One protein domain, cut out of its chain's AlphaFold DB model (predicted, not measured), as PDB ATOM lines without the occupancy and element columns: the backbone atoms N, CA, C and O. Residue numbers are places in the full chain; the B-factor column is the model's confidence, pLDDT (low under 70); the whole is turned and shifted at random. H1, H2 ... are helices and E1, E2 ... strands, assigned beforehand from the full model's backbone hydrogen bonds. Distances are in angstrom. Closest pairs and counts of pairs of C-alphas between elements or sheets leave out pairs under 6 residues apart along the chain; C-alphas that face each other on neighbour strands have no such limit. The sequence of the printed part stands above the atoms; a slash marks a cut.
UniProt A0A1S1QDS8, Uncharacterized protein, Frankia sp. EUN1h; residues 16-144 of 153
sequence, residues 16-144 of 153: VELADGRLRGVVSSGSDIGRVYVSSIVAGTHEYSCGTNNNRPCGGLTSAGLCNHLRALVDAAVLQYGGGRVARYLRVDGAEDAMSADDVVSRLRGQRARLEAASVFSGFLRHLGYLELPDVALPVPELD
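This is residues 16 to 144 of the 153 residues of an uncharacterized protein of Frankia sp. EUN1h (UniProt A0A1S1QDS8). A small four-stranded antiparallel sheet, E1 to E4, lies between helices, with H1 and H2 over one face and the first part of the long helix H4 across the other, while H3 packs on H1 and H2 away from the sheet. H4 runs on past the sheet into an arm, residues 128 to 144, that sticks out from the compact body and ends in the short H5. The printed part has 129 residues, with four named strands and then five named helices along the chain; the sheet's order is E1 E2 E3 E4, and the class is mixed, helices and strands. The whole is compact, with a radius of gyration of the C-alphas of 15.8 A, and spans 51 by 38 by 24 A.

The sheet is made of E1, residues 16 to 19, beginning at C-alpha 16 (225.539, 199.126, 186.562); E2, residues 22 to 28, 19.3 A long; E3, residues 36 to 42, 19.9 A; and E4, residues 48 to 52, 14.0 A. H1 is residues 68 to 81, 19.6 A, H2 residues 83 to 90, 10.6 A, and H3 residues 101 to 107, 10.2 A. H4, residues 117 to 132, is the longest helix at 23.2 A and begins at C-alpha 117 (227.844, 212.329, 183.380). H5, residues 141 to 144, ends at C-alpha 144 (218.686, 182.389, 207.493).

The strands form a meander, each the antiparallel neighbour of the one before, in three hairpins. Within hydrogen-bond range are N 17 and O 24 across the neighbours E1 and E2, at 2.9 A, N 27 and O 37 across E2 and E3, at 2.8 A, and N 38 and O 51 across E3 and E4, at 2.7 A. With helices on both faces, there are three layers: H1 and H2 on the same face, H4 on the opposite face. H1 runs across the strands at a height over the sheet of 8.0 A, its closest C-alphas to E3 being Ser 39 and Leu 70, 6.0 A. H2 is over E2 at a height of 10.1 A. H4 is over E2 at 7.7 A, running across the strands. H1 and H2 touch only at the corner, closest at the C-alphas of Val 78 and Val 86, 6.2 A. H3 is not on the sheet; it touches H1, C-alphas of Asp 75 and Ala 101 at 4.9 A, and H2, C-alphas of Ala 87 and Val 104 at 5.9 A. Every O i to N i+4 pair is within hydrogen-bond range in H1 and H2; in H3 it is 2 of 3, in H4 9 of 12, and H5 is too short for such a pair.

The farthest C-alphas, those of Ser 63 and Pro 141, are 51.9 A apart. The printed part has no cut. The link from E4 to H1, residues 53 to 67, is long. Mean pLDDT of the printed part is 91.8, and no printed residue is under 70.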
ATOM      1  N   VAL A  16     226.789 199.179 187.324       96.44
ATOM      2  CA  VAL A  16     225.539 199.126 186.562       96.44
ATOM      3  C   VAL A  16     224.349 199.142 187.516       96.44
ATOM      4  O   VAL A  16     224.308 198.397 188.495       96.44
ATOM      5  N   GLU A  17     223.361 199.978 187.227       95.62
ATOM      6  CA  GLU A  17     222.163 200.106 188.049       95.62
ATOM      7  C   GLU A  17     220.914 200.408 187.219       95.62
ATOM      8  O   GLU A  17     220.971 201.027 186.151       95.62
ATOM      9  N   LEU A  18     219.777 199.975 187.761       97.00
ATOM     10  CA  LEU A  18     218.437 200.357 187.332       97.00
ATOM     11  C   LEU A  18     217.879 201.308 188.395       97.00
ATOM     12  O   LEU A  18     217.343 200.866 189.409       97.00
ATOM     13  N   ALA A  19     218.058 202.612 188.194       93.12
ATOM     14  CA  ALA A  19     217.629 203.634 189.148       93.12
ATOM     15  C   ALA A  19     217.160 204.905 188.432       93.12
ATOM     16  O   ALA A  19     217.571 205.183 187.304       93.12
ATOM     17  N   ASP A  20     216.278 205.670 189.077       91.69
ATOM     18  CA  ASP A  20     215.787 206.972 188.596       91.69
ATOM     19  C   ASP A  20     215.263 206.952 187.145       91.69
ATOM     20  O   ASP A  20     215.530 207.851 186.345       91.69
ATOM     21  N   GLY A  21     214.561 205.878 186.769       95.44
ATOM     22  CA  GLY A  21     214.017 205.701 185.420       95.44
ATOM     23  C   GLY A  21     215.079 205.494 184.337       95.44
ATOM     24  O   GLY A  21     214.807 205.733 183.163       95.44
ATOM     25  N   ARG A  22     216.298 205.085 184.704       96.69
ATOM     26  CA  ARG A  22     217.412 204.860 183.775       96.69
ATOM     27  C   ARG A  22     218.130 203.545 184.050       96.69
ATOM     28  O   ARG A  22     218.325 203.167 185.203       96.69
ATOM     29  N   LEU A  23     218.563 202.883 182.981       97.88
ATOM     30  CA  LEU A  23     219.718 201.995 183.044       97.88
ATOM     31  C   LEU A  23     220.952 202.885 182.933       97.88
ATOM     32  O   LEU A  23     221.094 203.621 181.954       97.88
ATOM     33  N   ARG A  24     221.828 202.869 183.930       97.12
ATOM     34  CA  ARG A  24     223.041 203.694 183.925       97.12
ATOM     35  C   ARG A  24     224.212 202.958 184.542       97.12
ATOM     36  O   ARG A  24     224.035 202.003 185.292       97.12
ATOM     37  N   GLY A  25     225.415 203.382 184.188       96.75
ATOM     38  CA  GLY A  25     226.608 202.747 184.712       96.75
ATOM     39  C   GLY A  25     227.906 203.325 184.188       96.75
ATOM     40  O   GLY A  25     227.937 204.277 183.398       96.75
ATOM     41  N   VAL A  26     228.986 202.705 184.647       96.62
ATOM     42  CA  VAL A  26     230.360 203.043 184.294       96.62
ATOM     43  C   VAL A  26     230.992 201.849 183.596       96.62
ATOM     44  O   VAL A  26     230.925 200.722 184.083       96.62
ATOM     45  N   VAL A  27     231.618 202.110 182.451       96.75
ATOM     46  CA  VAL A  27     232.287 201.128 181.597       96.75
ATOM     47  C   VAL A  27     233.753 201.519 181.460       96.75
ATOM     48  O   VAL A  27     234.075 202.669 181.165       96.75
ATOM     49  N   SER A  28     234.658 200.570 181.666       94.69
ATOM     50  CA  SER A  28     236.097 200.793 181.519       94.69
ATOM     51  C   SER A  28     236.466 201.151 180.077       94.69
ATOM     52  O   SER A  28     235.927 200.576 179.124       94.69
ATOM     53  N   SER A  29     237.424 202.070 179.902       89.62
ATOM     54  CA  SER A  29     237.972 202.371 178.571       89.62
ATOM     55  C   SER A  29     238.869 201.260 178.017       89.62
ATOM     56  O   SER A  29     239.158 201.264 176.820       89.62
ATOM     57  N   GLY A  30     239.357 200.352 178.873       85.12
ATOM     58  CA  GLY A  30     240.306 199.278 178.544       85.12
ATOM     59  C   GLY A  30     241.711 199.732 178.124       85.12
ATOM     60  O   GLY A  30     242.630 198.926 178.130       85.12
ATOM     61  N   SER A  31     241.888 201.008 177.773       84.69
ATOM     62  CA  SER A  31     243.136 201.588 177.254       84.69
ATOM     63  C   SER A  31     243.827 202.518 178.250       84.69
ATOM     64  O   SER A  31     245.004 202.822 178.096       84.69
ATOM     65  N   ASP A  32     243.087 203.000 179.243       87.31
ATOM     66  CA  ASP A  32     243.531 203.988 180.217       87.31
ATOM     67  C   ASP A  32     242.745 203.777 181.515       87.31
ATOM     68  O   ASP A  32     241.510 203.824 181.511       87.31
ATOM     69  N   ILE A  33     243.464 203.526 182.611       83.50
ATOM     70  CA  ILE A  33     242.889 203.241 183.931       83.50
ATOM     71  C   ILE A  33     242.202 204.467 184.549       83.50
ATOM     72  O   ILE A  33     241.250 204.317 185.311       83.50
ATOM     73  N   GLY A  34     242.632 205.683 184.192       85.94
ATOM     74  CA  GLY A  34     242.036 206.935 184.668       85.94
ATOM     75  C   GLY A  34     240.789 207.351 183.885       85.94
ATOM     76  O   GLY A  34     240.078 208.283 184.278       85.94
ATOM     77  N   ARG A  35     240.502 206.665 182.773       91.62
ATOM     78  CA  ARG A  35     239.395 206.990 181.879       91.62
ATOM     79  C   ARG A  35     238.327 205.913 181.921       91.62
ATOM     80  O   ARG A  35     238.531 204.769 181.516       91.62
ATOM     81  N   VAL A  36     237.131 206.342 182.292       94.94
ATOM     82  CA  VAL A  36     235.925 205.521 182.232       94.94
ATOM     83  C   VAL A  36     234.856 206.213 181.403       94.94
ATOM     84  O   VAL A  36     234.825 207.442 181.302       94.94
ATOM     85  N   TYR A  37     233.981 205.412 180.809       96.56
ATOM     86  CA  TYR A  37     232.803 205.864 180.094       96.56
ATOM     87  C   TYR A  37     231.582 205.790 180.993       96.56
ATOM     88  O   TYR A  37     231.261 204.752 181.562       96.56
ATOM     89  N   VAL A  38     230.877 206.900 181.068       96.88
ATOM     90  CA  VAL A  38     229.585 207.039 181.706       96.88
ATOM     91  C   VAL A  38     228.518 206.826 180.643       96.88
ATOM     92  O   VAL A  38     228.490 207.540 179.638       96.88
ATOM     93  N   SER A  39     227.678 205.815 180.847       97.06
ATOM     94  CA  SER A  39     226.655 205.383 179.890       97.06
ATOM     95  C   SER A  39     225.276 205.373 180.547       97.06
ATOM     96  O   SER A  39     225.143 204.992 181.710       97.06
ATOM     97  N   SER A  40     224.243 205.797 179.818       97.25
ATOM     98  CA  SER A  40     222.864 205.817 180.314       97.25
ATOM     99  C   SER A  40     221.850 205.614 179.190       97.25
ATOM    100  O   SER A  40     222.061 206.103 178.081       97.25
ATOM    101  N   ILE A  41     220.750 204.927 179.507       97.69
ATOM    102  CA  ILE A  41     219.557 204.722 178.679       97.69
ATOM    103  C   ILE A  41     218.323 205.059 179.528       97.69
ATOM    104  O   ILE A  41     218.166 204.532 180.632       97.69
ATOM    105  N   VAL A  42     217.462 205.943 179.030       97.44
ATOM    106  CA  VAL A  42     216.206 206.351 179.679       97.44
ATOM    107  C   VAL A  42     215.116 205.308 179.448       97.44
ATOM    108  O   VAL A  42     214.930 204.840 178.328       97.44
ATOM    109  N   ALA A  43     214.368 204.955 180.488       97.62
ATOM    110  CA  ALA A  43     213.204 204.084 180.366       97.62
ATOM    111  C   ALA A  43     212.058 204.780 179.609       97.62
ATOM    112  O   ALA A  43     211.773 205.959 179.823       97.62
ATOM    113  N   GLY A  44     211.365 204.046 178.741       96.88
ATOM    114  CA  GLY A  44     210.241 204.538 177.941       96.88
ATOM    115  C   GLY A  44     210.662 205.271 176.669       96.88
ATOM    116  O   GLY A  44     210.236 204.886 175.587       96.88
ATOM    117  N   THR A  45     211.508 206.304 176.763       96.44
ATOM    118  CA  THR A  45     211.987 207.025 175.562       96.44
ATOM    119  C   THR A  45     213.186 206.352 174.902       96.44
ATOM    120  O   THR A  45     213.477 206.615 173.737       96.44
ATOM    121  N   HIS A  46     213.901 205.500 175.644       96.44
ATOM    122  CA  HIS A  46     215.138 204.843 175.220       96.44
ATOM    123  C   HIS A  46     216.246 205.818 174.798       96.44
ATOM    124  O   HIS A  46     217.210 205.412 174.149       96.44
ATOM    125  N   GLU A  47     216.126 207.100 175.155       96.06
ATOM    126  CA  GLU A  47     217.159 208.094 174.904       96.06
ATOM    127  C   GLU A  47     218.462 207.674 175.573       96.06
ATOM    128  O   GLU A  47     218.481 207.311 176.751       96.06
ATOM    129  N   TYR A  48     219.558 207.728 174.825       96.19
ATOM    130  CA  TYR A  48     220.827 207.183 175.279       96.19
ATOM    131  C   TYR A  48     221.964 208.192 175.189       96.19
ATOM    132  O   TYR A  48     222.053 209.014 174.277       96.19
ATOM    133  N   SER A  49     222.885 208.109 176.141       95.88
ATOM    134  CA  SER A  49     224.093 208.929 176.160       95.88
ATOM    135  C   SER A  49     225.296 208.104 176.592       95.88
ATOM    136  O   SER A  49     225.190 207.168 177.382       95.88
ATOM    137  N   CYS A  50     226.456 208.443 176.034       96.62
ATOM    138  CA  CYS A  50     227.731 207.859 176.412       96.62
ATOM    139  C   CYS A  50     228.840 208.895 176.224       96.62
ATOM    140  O   CYS A  50     228.980 209.499 175.154       96.62
ATOM    141  N   GLY A  51     229.676 209.058 177.238       95.56
ATOM    142  CA  GLY A  51     230.872 209.893 177.184       95.56
ATOM    143  C   GLY A  51     231.795 209.569 178.341       95.56
ATOM    144  O   GLY A  51     231.514 208.664 179.112       95.56
ATOM    145  N   THR A  52     232.924 210.242 178.435       94.19
ATOM    146  CA  THR A  52     233.909 209.987 179.488       94.19
ATOM    147  C   THR A  52     233.548 210.706 180.792       94.19
ATOM    148  O   THR A  52     232.754 211.647 180.803       94.19
ATOM    149  N   ASN A  53     234.184 210.308 181.895       90.25
ATOM    150  CA  ASN A  53     234.096 210.972 183.205       90.25
ATOM    151  C   ASN A  53     234.550 212.449 183.217       90.25
ATOM    152  O   ASN A  53     234.228 213.168 184.154       90.25
ATOM    153  N   ASN A  54     235.247 212.926 182.180       88.62
ATOM    154  CA  ASN A  54     235.576 214.344 181.968       88.62
ATOM    155  C   ASN A  54     234.726 215.002 180.861       88.62
ATOM    156  O   ASN A  54     235.161 215.952 180.212       88.62
ATOM    157  N   ASN A  55     233.514 214.486 180.639       88.44
ATOM    158  CA  ASN A  55     232.492 215.065 179.769       88.44
ATOM    159  C   ASN A  55     232.853 215.121 178.268       88.44
ATOM    160  O   ASN A  55     232.245 215.887 177.517       88.44
ATOM    161  N   ARG A  56     233.811 214.304 177.794       91.12
ATOM    162  CA  ARG A  56     234.066 214.158 176.350       91.12
ATOM    163  C   ARG A  56     233.064 213.177 175.733       91.12
ATOM    164  O   ARG A  56     232.823 212.113 176.308       91.12
ATOM    165  N   PRO A  57     232.489 213.478 174.555       91.69
ATOM    166  CA  PRO A  57     231.577 212.560 173.883       91.69
ATOM    167  C   PRO A  57     232.295 211.262 173.495       91.69
ATOM    168  O   PRO A  57     233.473 211.263 173.134       91.69
ATOM    169  N   CYS A  58     231.581 210.140 173.545       94.44
ATOM    170  CA  CYS A  58     232.122 208.872 173.075       94.44
ATOM    171  C   CYS A  58     232.255 208.881 171.545       94.44
ATOM    172  O   CYS A  58     231.261 209.044 170.844       94.44
ATOM    173  N   GLY A  59     233.464 208.651 171.021       91.44
ATOM    174  CA  GLY A  59     233.706 208.598 169.571       91.44
ATOM    175  C   GLY A  59     232.960 207.469 168.850       91.44
ATOM    176  O   GLY A  59     232.665 207.586 167.669       91.44
ATOM    177  N   GLY A  60     232.596 206.400 169.568       90.75
ATOM    178  CA  GLY A  60     231.770 205.315 169.032       90.75
ATOM    179  C   GLY A  60     230.265 205.597 169.062       90.75
ATOM    180  O   GLY A  60     229.492 204.743 168.636       90.75
ATOM    181  N   LEU A  61     229.830 206.739 169.609       92.12
ATOM    182  CA  LEU A  61     228.420 207.116 169.674       92.12
ATOM    183  C   LEU A  61     228.026 207.904 168.421       92.12
ATOM    184  O   LEU A  61     228.096 209.136 168.387       92.12
ATOM    185  N   THR A  62     227.619 207.170 167.390       85.62
ATOM    186  CA  THR A  62     227.191 207.723 166.101       85.62
ATOM    187  C   THR A  62     225.663 207.803 166.012       85.62
ATOM    188  O   THR A  62     224.944 207.393 166.925       85.62
ATOM    189  N   SER A  63     225.145 208.347 164.909       76.31
ATOM    190  CA  SER A  63     223.710 208.320 164.589       76.31
ATOM    191  C   SER A  63     223.200 206.923 164.210       76.31
ATOM    192  O   SER A  63     221.996 206.704 164.217       76.31
ATOM    193  N   ALA A  64     224.095 205.978 163.898       76.38
ATOM    194  CA  ALA A  64     223.747 204.651 163.391       76.38
ATOM    195  C   ALA A  64     223.435 203.616 164.492       76.38
ATOM    196  O   ALA A  64     223.118 202.472 164.179       76.38
ATOM    197  N   GLY A  65     223.532 203.990 165.774       83.00
ATOM    198  CA  GLY A  65     223.086 203.145 166.883       83.00
ATOM    199  C   GLY A  65     223.928 203.258 168.152       83.00
ATOM    200  O   GLY A  65     224.723 204.181 168.336       83.00
ATOM    201  N   LEU A  66     223.734 202.290 169.051       94.38
ATOM    202  CA  LEU A  66     224.450 202.218 170.323       94.38
ATOM    203  C   LEU A  66     225.945 201.962 170.107       94.38
ATOM    204  O   LEU A  66     226.350 201.141 169.284       94.38
ATOM    205  N   CYS A  67     226.774 202.628 170.908       96.00
ATOM    206  CA  CYS A  67     228.197 202.321 170.985       96.00
ATOM    207  C   CYS A  67     228.444 201.027 171.781       96.00
ATOM    208  O   CYS A  67     227.582 200.553 172.525       96.00
ATOM    209  N   ASN A  68     229.660 200.487 171.695       95.81
ATOM    210  CA  ASN A  68     230.024 199.261 172.414       95.81
ATOM    211  C   ASN A  68     229.965 199.404 173.944       95.81
ATOM    212  O   ASN A  68     229.748 198.411 174.627       95.81
ATOM    213  N   HIS A  69     230.097 200.616 174.494       96.69
ATOM    214  CA  HIS A  69     229.926 200.839 175.935       96.69
ATOM    215  C   HIS A  69     228.466 200.681 176.368       96.69
ATOM    216  O   HIS A  69     228.199 200.057 177.386       96.69
ATOM    217  N   LEU A  70     227.516 201.180 175.572       97.31
ATOM    218  CA  LEU A  70     226.087 201.009 175.845       97.31
ATOM    219  C   LEU A  70     225.671 199.540 175.710       97.31
ATOM    220  O   LEU A  70     224.935 199.051 176.558       97.31
ATOM    221  N   ARG A  71     226.198 198.816 174.711       97.12
ATOM    222  CA  ARG A  71     225.984 197.361 174.599       97.12
ATOM    223  C   ARG A  71     226.539 196.610 175.810       97.12
ATOM    224  O   ARG A  71     225.815 195.833 176.415       97.12
ATOM    225  N   ALA A  72     227.777 196.905 176.210       97.19
ATOM    226  CA  ALA A  72     228.390 196.302 177.394       97.19
ATOM    227  C   ALA A  72     227.626 196.630 178.688       97.19
ATOM    228  O   ALA A  72     227.552 195.801 179.587       97.19
ATOM    229  N   LEU A  73     227.044 197.830 178.788       97.75
ATOM    230  CA  LEU A  73     226.194 198.206 179.916       97.75
ATOM    231  C   LEU A  73     224.915 197.360 179.967       97.75
ATOM    232  O   LEU A  73     224.549 196.894 181.043       97.75
ATOM    233  N   VAL A  74     224.241 197.164 178.827       97.88
ATOM    234  CA  VAL A  74     223.035 196.320 178.750       97.88
ATOM    235  C   VAL A  74     223.378 194.869 179.071       97.88
ATOM    236  O   VAL A  74     222.675 194.257 179.864       97.88
ATOM    237  N   ASP A  75     224.479 194.352 178.535       97.12
ATOM    238  CA  ASP A  75     224.977 193.006 178.830       97.12
ATOM    239  C   ASP A  75     225.210 192.791 180.331       97.12
ATOM    240  O   ASP A  75     224.612 191.906 180.945       97.12
ATOM    241  N   ALA A  76     225.953 193.700 180.965       96.56
ATOM    242  CA  ALA A  76     226.169 193.684 182.407       96.56
ATOM    243  C   ALA A  76     224.861 193.768 183.214       96.56
ATOM    244  O   ALA A  76     224.749 193.133 184.262       96.56
ATOM    245  N   ALA A  77     223.879 194.542 182.743       96.69
ATOM    246  CA  ALA A  77     222.579 194.655 183.393       96.69
ATOM    247  C   ALA A  77     221.761 193.367 183.265       96.69
ATOM    248  O   ALA A  77     221.155 192.936 184.241       96.69
ATOM    249  N   VAL A  78     221.744 192.750 182.083       95.75
ATOM    250  CA  VAL A  78     221.037 191.486 181.843       95.75
ATOM    251  C   VAL A  78     221.660 190.366 182.667       95.75
ATOM    252  O   VAL A  78     220.919 189.623 183.302       95.75
ATOM    253  N   LEU A  79     222.989 190.310 182.756       93.56
ATOM    254  CA  LEU A  79     223.690 189.350 183.609       93.56
ATOM    255  C   LEU A  79     223.337 189.531 185.096       93.56
ATOM    256  O   LEU A  79     223.109 188.559 185.809       93.56
ATOM    257  N   GLN A  80     223.268 190.778 185.574       91.62
ATOM    258  CA  GLN A  80     223.044 191.073 186.994       91.62
ATOM    259  C   GLN A  80     221.570 191.003 187.419       91.62
ATOM    260  O   GLN A  80     221.263 190.625 188.549       91.62
ATOM    261  N   TYR A  81     220.652 191.414 186.546       92.56
ATOM    262  CA  TYR A  81     219.243 191.615 186.887       92.56
ATOM    263  C   TYR A  81     218.288 190.680 186.134       92.56
ATOM    264  O   TYR A  81     217.133 190.556 186.548       92.56
ATOM    265  N   GLY A  82     218.748 190.029 185.063       92.81
ATOM    266  CA  GLY A  82     217.943 189.224 184.144       92.81
ATOM    267  C   GLY A  82     217.319 190.044 183.007       92.81
ATOM    268  O   GLY A  82     216.880 191.181 183.209       92.81
ATOM    269  N   GLY A  83     217.233 189.443 181.814       94.44
ATOM    270  CA  GLY A  83     216.726 190.074 180.585       94.44
ATOM    271  C   GLY A  83     215.339 190.696 180.747       94.44
ATOM    272  O   GLY A  83     215.180 191.904 180.568       94.44
ATOM    273  N   GLY A  84     214.364 189.905 181.205       94.38
ATOM    274  CA  GLY A  84     212.985 190.368 181.374       94.38
ATOM    275  C   GLY A  84     212.846 191.513 182.381       94.38
ATOM    276  O   GLY A  84     212.077 192.449 182.161       94.38
ATOM    277  N   ARG A  85     213.647 191.519 183.460       95.38
ATOM    278  CA  ARG A  85     213.648 192.623 184.436       95.38
ATOM    279  C   ARG A  85     214.197 193.906 183.819       95.38
ATOM    280  O   ARG A  85     213.594 194.963 184.006       95.38
ATOM    281  N   VAL A  86     215.306 193.822 183.083       97.88
ATOM    282  CA  VAL A  86     215.897 194.973 182.383       97.88
ATOM    283  C   VAL A  86     214.935 195.509 181.322       97.88
ATOM    284  O   VAL A  86     214.673 196.711 181.295       97.88
ATOM    285  N   ALA A  87     214.358 194.632 180.498       97.81
ATOM    286  CA  ALA A  87     213.412 195.005 179.450       97.81
ATOM    287  C   ALA A  87     212.157 195.679 180.022       97.81
ATOM    288  O   ALA A  87     211.762 196.754 179.566       97.81
ATOM    289  N   ARG A  88     211.577 195.103 181.082       97.50
ATOM    290  CA  ARG A  88     210.409 195.664 181.776       97.50
ATOM    291  C   ARG A  88     210.722 197.016 182.400       97.50
ATOM    292  O   ARG A  88     209.927 197.944 182.276       97.50
ATOM    293  N   TYR A  89     211.877 197.139 183.052       98.06
ATOM    294  CA  TYR A  89     212.309 198.401 183.646       98.06
ATOM    295  C   TYR A  89     212.472 199.493 182.583       98.06
ATOM    296  O   TYR A  89     211.999 200.613 182.770       98.06
ATOM    297  N   LEU A  90     213.088 199.153 181.446       98.12
ATOM    298  CA  LEU A  90     213.265 200.067 180.320       98.12
ATOM    299  C   LEU A  90     211.974 200.337 179.537       98.12
ATOM    300  O   LEU A  90     211.962 201.282 178.758       98.12
ATOM    301  N   ARG A  91     210.885 199.605 179.808       97.44
ATOM    302  CA  ARG A  91     209.597 199.684 179.093       97.44
ATOM    303  C   ARG A  91     209.732 199.334 177.611       97.44
ATOM    304  O   ARG A  91     209.179 200.003 176.744       97.44
ATOM    305  N   VAL A  92     210.488 198.277 177.349       95.94
ATOM    306  CA  VAL A  92     210.655 197.700 176.019       95.94
ATOM    307  C   VAL A  92     209.416 196.875 175.654       95.94
ATOM    308  O   VAL A  92     208.904 196.120 176.482       95.94
ATOM    309  N   ASP A  93     208.950 196.989 174.410       92.00
ATOM    310  CA  ASP A  93     207.847 196.169 173.898       92.00
ATOM    311  C   ASP A  93     208.231 194.682 173.868       92.00
ATOM    312  O   ASP A  93     209.332 194.323 173.449       92.00
ATOM    313  N   GLY A  94     207.327 193.800 174.304       90.81
ATOM    314  CA  GLY A  94     207.624 192.365 174.411       90.81
ATOM    315  C   GLY A  94     208.676 192.048 175.482       90.81
ATOM    316  O   GLY A  94     209.499 191.158 175.295       90.81
ATOM    317  N   ALA A  95     208.684 192.797 176.593       89.31
ATOM    318  CA  ALA A  95     209.646 192.620 177.684       89.31
ATOM    319  C   ALA A  95     209.700 191.193 178.256       89.31
ATOM    320  O   ALA A  95     210.763 190.760 178.693       89.31
ATOM    321  N   GLU A  96     208.576 190.473 178.246       87.69
ATOM    322  CA  GLU A  96     208.482 189.084 178.720       87.69
ATOM    323  C   GLU A  96     209.301 188.117 177.838       87.69
ATOM    324  O   GLU A  96     209.787 187.104 178.330       87.69
ATOM    325  N   ASP A  97     209.530 188.468 176.567       89.00
ATOM    326  CA  ASP A  97     210.275 187.654 175.597       89.00
ATOM    327  C   ASP A  97     211.776 187.997 175.555       89.00
ATOM    328  O   ASP A  97     212.540 187.408 174.788       89.00
ATOM    329  N   ALA A  98     212.218 188.997 176.323       90.56
ATOM    330  CA  ALA A  98     213.599 189.458 176.306       90.56
ATOM    331  C   ALA A  98     214.467 188.618 177.249       90.56
ATOM    332  O   ALA A  98     214.482 188.830 178.464       90.56
ATOM    333  N   MET A  99     215.234 187.687 176.683       90.56
ATOM    334  CA  MET A  99     216.082 186.774 177.457       90.56
ATOM    335  C   MET A  99     217.553 187.201 177.471       90.56
ATOM    336  O   MET A  99     218.257 186.936 178.442       90.56
ATOM    337  N   SER A 100     218.008 187.894 176.424       95.38
ATOM    338  CA  SER A 100     219.410 188.282 176.231       95.38
ATOM    339  C   SER A 100     219.630 189.798 176.157       95.38
ATOM    340  O   SER A 100     218.699 190.599 176.059       95.38
ATOM    341  N   ALA A 101     220.896 190.219 176.181       95.50
ATOM    342  CA  ALA A 101     221.264 191.613 175.947       95.50
ATOM    343  C   ALA A 101     220.911 192.074 174.523       95.50
ATOM    344  O   ALA A 101     220.390 193.176 174.347       95.50
ATOM    345  N   ASP A 102     221.135 191.220 173.521       96.31
ATOM    346  CA  ASP A 102     220.807 191.502 172.119       96.31
ATOM    347  C   ASP A 102     219.295 191.629 171.902       96.31
ATOM    348  O   ASP A 102     218.835 192.500 171.156       96.31
ATOM    349  N   ASP A 103     218.506 190.833 172.627       95.81
ATOM    350  CA  ASP A 103     217.053 190.965 172.670       95.81
ATOM    351  C   ASP A 103     216.616 192.346 173.152       95.81
ATOM    352  O   ASP A 103     215.783 192.993 172.513       95.81
ATOM    353  N   VAL A 104     217.182 192.814 174.264       96.94
ATOM    354  CA  VAL A 104     216.882 194.145 174.798       96.94
ATOM    355  C   VAL A 104     217.330 195.217 173.804       96.94
ATOM    356  O   VAL A 104     216.540 196.087 173.440       96.94
ATOM    357  N   VAL A 105     218.574 195.141 173.320       96.56
ATOM    358  CA  VAL A 105     219.171 196.138 172.417       96.56
ATOM    359  C   VAL A 105     218.387 196.279 171.114       96.56
ATOM    360  O   VAL A 105     218.113 197.403 170.692       96.56
ATOM    361  N   SER A 106     217.996 195.168 170.487       95.25
ATOM    362  CA  SER A 106     217.269 195.167 169.208       95.25
ATOM    363  C   SER A 106     215.876 195.796 169.288       95.25
ATOM    364  O   SER A 106     215.318 196.202 168.264       95.25
ATOM    365  N   ARG A 107     215.318 195.925 170.495       95.38
ATOM    366  CA  ARG A 107     213.992 196.497 170.755       95.38
ATOM    367  C   ARG A 107     214.041 197.942 171.271       95.38
ATOM    368  O   ARG A 107     212.999 198.585 171.351       95.38
ATOM    369  N   LEU A 108     215.222 198.496 171.556       95.25
ATOM    370  CA  LEU A 108     215.358 199.920 171.882       95.25
ATOM    371  C   LEU A 108     215.027 200.787 170.656       95.25
ATOM    372  O   LEU A 108     215.362 200.454 169.516       95.25
ATOM    373  N   ARG A 109     214.337 201.908 170.889       92.75
ATOM    374  CA  ARG A 109     213.815 202.806 169.831       92.75
ATOM    375  C   ARG A 109     214.209 204.272 170.008       92.75
ATOM    376  O   ARG A 109     213.657 205.144 169.352       92.75
ATOM    377  N   GLY A 110     215.127 204.544 170.925       92.69
ATOM    378  CA  GLY A 110     215.494 205.905 171.274       92.69
ATOM    379  C   GLY A 110     216.592 206.464 170.392       92.69
ATOM    380  O   GLY A 110     217.064 205.834 169.448       92.69
ATOM    381  N   GLN A 111     217.015 207.666 170.749       94.00
ATOM    382  CA  GLN A 111     218.034 208.420 170.041       94.00
ATOM    383  C   GLN A 111     219.091 208.946 171.006       94.00
ATOM    384  O   GLN A 111     218.942 208.901 172.230       94.00
ATOM    385  N   ARG A 112     220.177 209.474 170.445       94.19
ATOM    386  CA  ARG A 112     221.221 210.118 171.233       94.19
ATOM    387  C   ARG A 112     220.662 211.338 171.974       94.19
ATOM    388  O   ARG A 112     220.101 212.232 171.355       94.19
ATOM    389  N   ALA A 113     220.930 211.410 173.274       92.00
ATOM    390  CA  ALA A 113     220.614 212.542 174.136       92.00
ATOM    391  C   ALA A 113     221.877 213.175 174.740       92.00
ATOM    392  O   ALA A 113     223.010 212.712 174.541       92.00
ATOM    393  N   ARG A 114     221.677 214.269 175.482       89.62
ATOM    394  CA  ARG A 114     222.735 214.930 176.250       89.62
ATOM    395  C   ARG A 114     223.269 213.990 177.336       89.62
ATOM    396  O   ARG A 114     222.529 213.215 177.933       89.62
ATOM    397  N   LEU A 115     224.578 214.062 177.565       84.44
ATOM    398  CA  LEU A 115     225.251 213.282 178.595       84.44
ATOM    399  C   LEU A 115     225.020 213.888 179.982       84.44
ATOM    400  O   LEU A 115     225.401 215.030 180.225       84.44
ATOM    401  N   GLU A 116     224.500 213.074 180.896       83.44
ATOM    402  CA  GLU A 116     224.313 213.407 182.316       83.44
ATOM    403  C   GLU A 116     225.422 212.781 183.181       83.44
ATOM    404  O   GLU A 116     225.155 212.031 184.124       83.44
ATOM    405  N   ALA A 117     226.688 213.051 182.835       85.56
ATOM    406  CA  ALA A 117     227.844 212.329 183.380       85.56
ATOM    407  C   ALA A 117     227.947 212.398 184.911       85.56
ATOM    408  O   ALA A 117     228.224 211.388 185.557       85.56
ATOM    409  N   ALA A 118     227.704 213.581 185.485       87.25
ATOM    410  CA  ALA A 118     227.860 213.824 186.916       87.25
ATOM    411  C   ALA A 118     226.942 212.925 187.756       87.25
ATOM    412  O   ALA A 118     227.413 212.284 188.687       87.25
ATOM    413  N   SER A 119     225.660 212.815 187.388       87.75
ATOM    414  CA  SER A 119     224.677 212.032 188.152       87.75
ATOM    415  C   SER A 119     225.046 210.547 188.240       87.75
ATOM    416  O   SER A 119     225.057 209.966 189.324       87.75
ATOM    417  N   VAL A 120     225.425 209.945 187.110       89.94
ATOM    418  CA  VAL A 120     225.831 208.536 187.043       89.94
ATOM    419  C   VAL A 120     227.158 208.321 187.774       89.94
ATOM    420  O   VAL A 120     227.311 207.344 188.505       89.94
ATOM    421  N   PHE A 121     228.121 209.235 187.603       91.06
ATOM    422  CA  PHE A 121     229.429 209.111 188.241       91.06
ATOM    423  C   PHE A 121     229.339 209.268 189.764       91.06
ATOM    424  O   PHE A 121     229.983 208.516 190.486       91.06
ATOM    425  N   SER A 122     228.479 210.154 190.278       91.06
ATOM    426  CA  SER A 122     228.192 210.243 191.716       91.06
ATOM    427  C   SER A 122     227.580 208.954 192.274       91.06
ATOM    428  O   SER A 122     227.930 208.553 193.383       91.06
ATOM    429  N   GLY A 123     226.707 208.281 191.513       91.25
ATOM    430  CA  GLY A 123     226.200 206.949 191.868       91.25
ATOM    431  C   GLY A 123     227.321 205.914 191.973       91.25
ATOM    432  O   GLY A 123     227.398 205.178 192.956       91.25
ATOM    433  N   PHE A 124     228.259 205.933 191.021       93.00
ATOM    434  CA  PHE A 124     229.432 205.063 191.056       93.00
ATOM    435  C   PHE A 124     230.346 205.335 192.258       93.00
ATOM    436  O   PHE A 124     230.734 204.395 192.944       93.00
ATOM    437  N   LEU A 125     230.656 206.600 192.563       92.44
ATOM    438  CA  LEU A 125     231.473 206.946 193.735       92.44
ATOM    439  C   LEU A 125     230.816 206.486 195.041       92.44
ATOM    440  O   LEU A 125     231.493 205.958 195.917       92.44
ATOM    441  N   ARG A 126     229.488 206.616 195.148       92.56
ATOM    442  CA  ARG A 126     228.738 206.073 196.287       92.56
ATOM    443  C   ARG A 126     228.880 204.554 196.384       92.56
ATOM    444  O   ARG A 126     229.056 204.042 197.481       92.56
ATOM    445  N   HIS A 127     228.825 203.852 195.253       90.31
ATOM    446  CA  HIS A 127     229.018 202.404 195.217       90.31
ATOM    447  C   HIS A 127     230.424 201.993 195.672       90.31
ATOM    448  O   HIS A 127     230.554 201.044 196.438       90.31
ATOM    449  N   LEU A 128     231.462 202.729 195.262       90.69
ATOM    450  CA  LEU A 128     232.830 202.489 195.732       90.69
ATOM    451  C   LEU A 128     232.975 202.695 197.241       90.69
ATOM    452  O   LEU A 128     233.708 201.942 197.869       90.69
ATOM    453  N   GLY A 129     232.228 203.631 197.833       91.56
ATOM    454  CA  GLY A 129     232.209 203.818 199.286       91.56
ATOM    455  C   GLY A 129     231.789 202.564 200.065       91.56
ATOM    456  O   GLY A 129     232.228 202.377 201.194       91.56
ATOM    457  N   TYR A 130     231.005 201.653 199.470       85.81
ATOM    458  CA  TYR A 130     230.696 200.369 200.114       85.81
ATOM    459  C   TYR A 130     231.900 199.427 200.187       85.81
ATOM    460  O   TYR A 130     231.947 198.590 201.081       85.81
ATOM    461  N   LEU A 131     232.874 199.568 199.284       84.56
ATOM    462  CA  LEU A 131     234.107 198.773 199.295       84.56
ATOM    463  C   LEU A 131     235.101 199.245 200.365       84.56
ATOM    464  O   LEU A 131     236.063 198.541 200.651       84.56
ATOM    465  N   GLU A 132     234.887 200.431 200.937       87.38
ATOM    466  CA  GLU A 132     235.701 200.966 202.036       87.38
ATOM    467  C   GLU A 132     235.231 200.458 203.407       87.38
ATOM    468  O   GLU A 132     235.934 200.624 204.405       87.38
ATOM    469  N   LEU A 133     234.046 199.839 203.474       87.56
ATOM    470  CA  LEU A 133     233.544 199.234 204.700       87.56
ATOM    471  C   LEU A 133     234.306 197.932 204.997       87.56
ATOM    472  O   LEU A 133     234.604 197.174 204.072       87.56
ATOM    473  N   PRO A 134     234.611 197.643 206.275       86.38
ATOM    474  CA  PRO A 134     235.213 196.370 206.641       86.38
ATOM    475  C   PRO A 134     234.274 195.219 206.265       86.38
ATOM    476  O   PRO A 134     233.060 195.317 206.451       86.38
ATOM    477  N   ASP A 135     234.849 194.127 205.765       80.44
ATOM    478  CA  ASP A 135     234.093 192.910 205.482       80.44
ATOM    479  C   ASP A 135     233.522 192.324 206.785       80.44
ATOM    480  O   ASP A 135     234.193 192.298 207.824       80.44
ATOM    481  N   VAL A 136     232.274 191.859 206.739       78.31
ATOM    482  CA  VAL A 136     231.575 191.271 207.884       78.31
ATOM    483  C   VAL A 136     231.049 189.904 207.475       78.31
ATOM    484  O   VAL A 136     230.010 189.785 206.837       78.31
ATOM    485  N   ALA A 137     231.751 188.858 207.911       76.50
ATOM    486  CA  ALA A 137     231.341 187.463 207.741       76.50
ATOM    487  C   ALA A 137     230.522 186.925 208.934       76.50
ATOM    488  O   ALA A 137     230.356 185.713 209.083       76.50
ATOM    489  N   LEU A 138     230.050 187.809 209.824       81.69
ATOM    490  CA  LEU A 138     229.175 187.408 210.922       81.69
ATOM    491  C   LEU A 138     227.838 186.906 210.359       81.69
ATOM    492  O   LEU A 138     227.365 187.443 209.355       81.69
ATOM    493  N   PRO A 139     227.205 185.907 211.001       76.19
ATOM    494  CA  PRO A 139     225.871 185.478 210.614       76.19
ATOM    495  C   PRO A 139     224.927 186.680 210.623       76.19
ATOM    496  O   PRO A 139     224.904 187.434 211.597       76.19
ATOM    497  N   VAL A 140     224.154 186.844 209.554       81.69
ATOM    498  CA  VAL A 140     223.035 187.788 209.507       81.69
ATOM    499  C   VAL A 140     221.780 186.947 209.732       81.69
ATOM    500  O   VAL A 140     221.367 186.262 208.797       81.69
ATOM    501  N   PRO A 141     221.201 186.920 210.948       80.56
ATOM    502  CA  PRO A 141     220.109 186.002 211.286       80.56
ATOM    503  C   PRO A 141     218.899 186.130 210.352       80.56
ATOM    504  O   PRO A 141     218.235 185.147 210.040       80.56
ATOM    505  N   GLU A 142     218.629 187.332 209.845       80.00
ATOM    506  CA  GLU A 142     217.561 187.595 208.879       80.00
ATOM    507  C   GLU A 142     217.814 186.924 207.514       80.00
ATOM    508  O   GLU A 142     216.863 186.672 206.771       80.00
ATOM    509  N   LEU A 143     219.074 186.612 207.173       77.69
ATOM    510  CA  LEU A 143     219.421 185.873 205.956       77.69
ATOM    511  C   LEU A 143     219.155 184.367 206.078       77.69
ATOM    512  O   LEU A 143     218.980 183.728 205.044       77.69
ATOM    513  N   ASP A 144     219.020 183.811 207.289       74.06
ATOM    514  CA  ASP A 144     218.686 182.389 207.493       74.06
ATOM    515  C   ASP A 144     217.280 182.037 206.977       74.06
ATOM    516  O   ASP A 144     216.986 180.879 206.666       74.06
TER     517      ASP A 144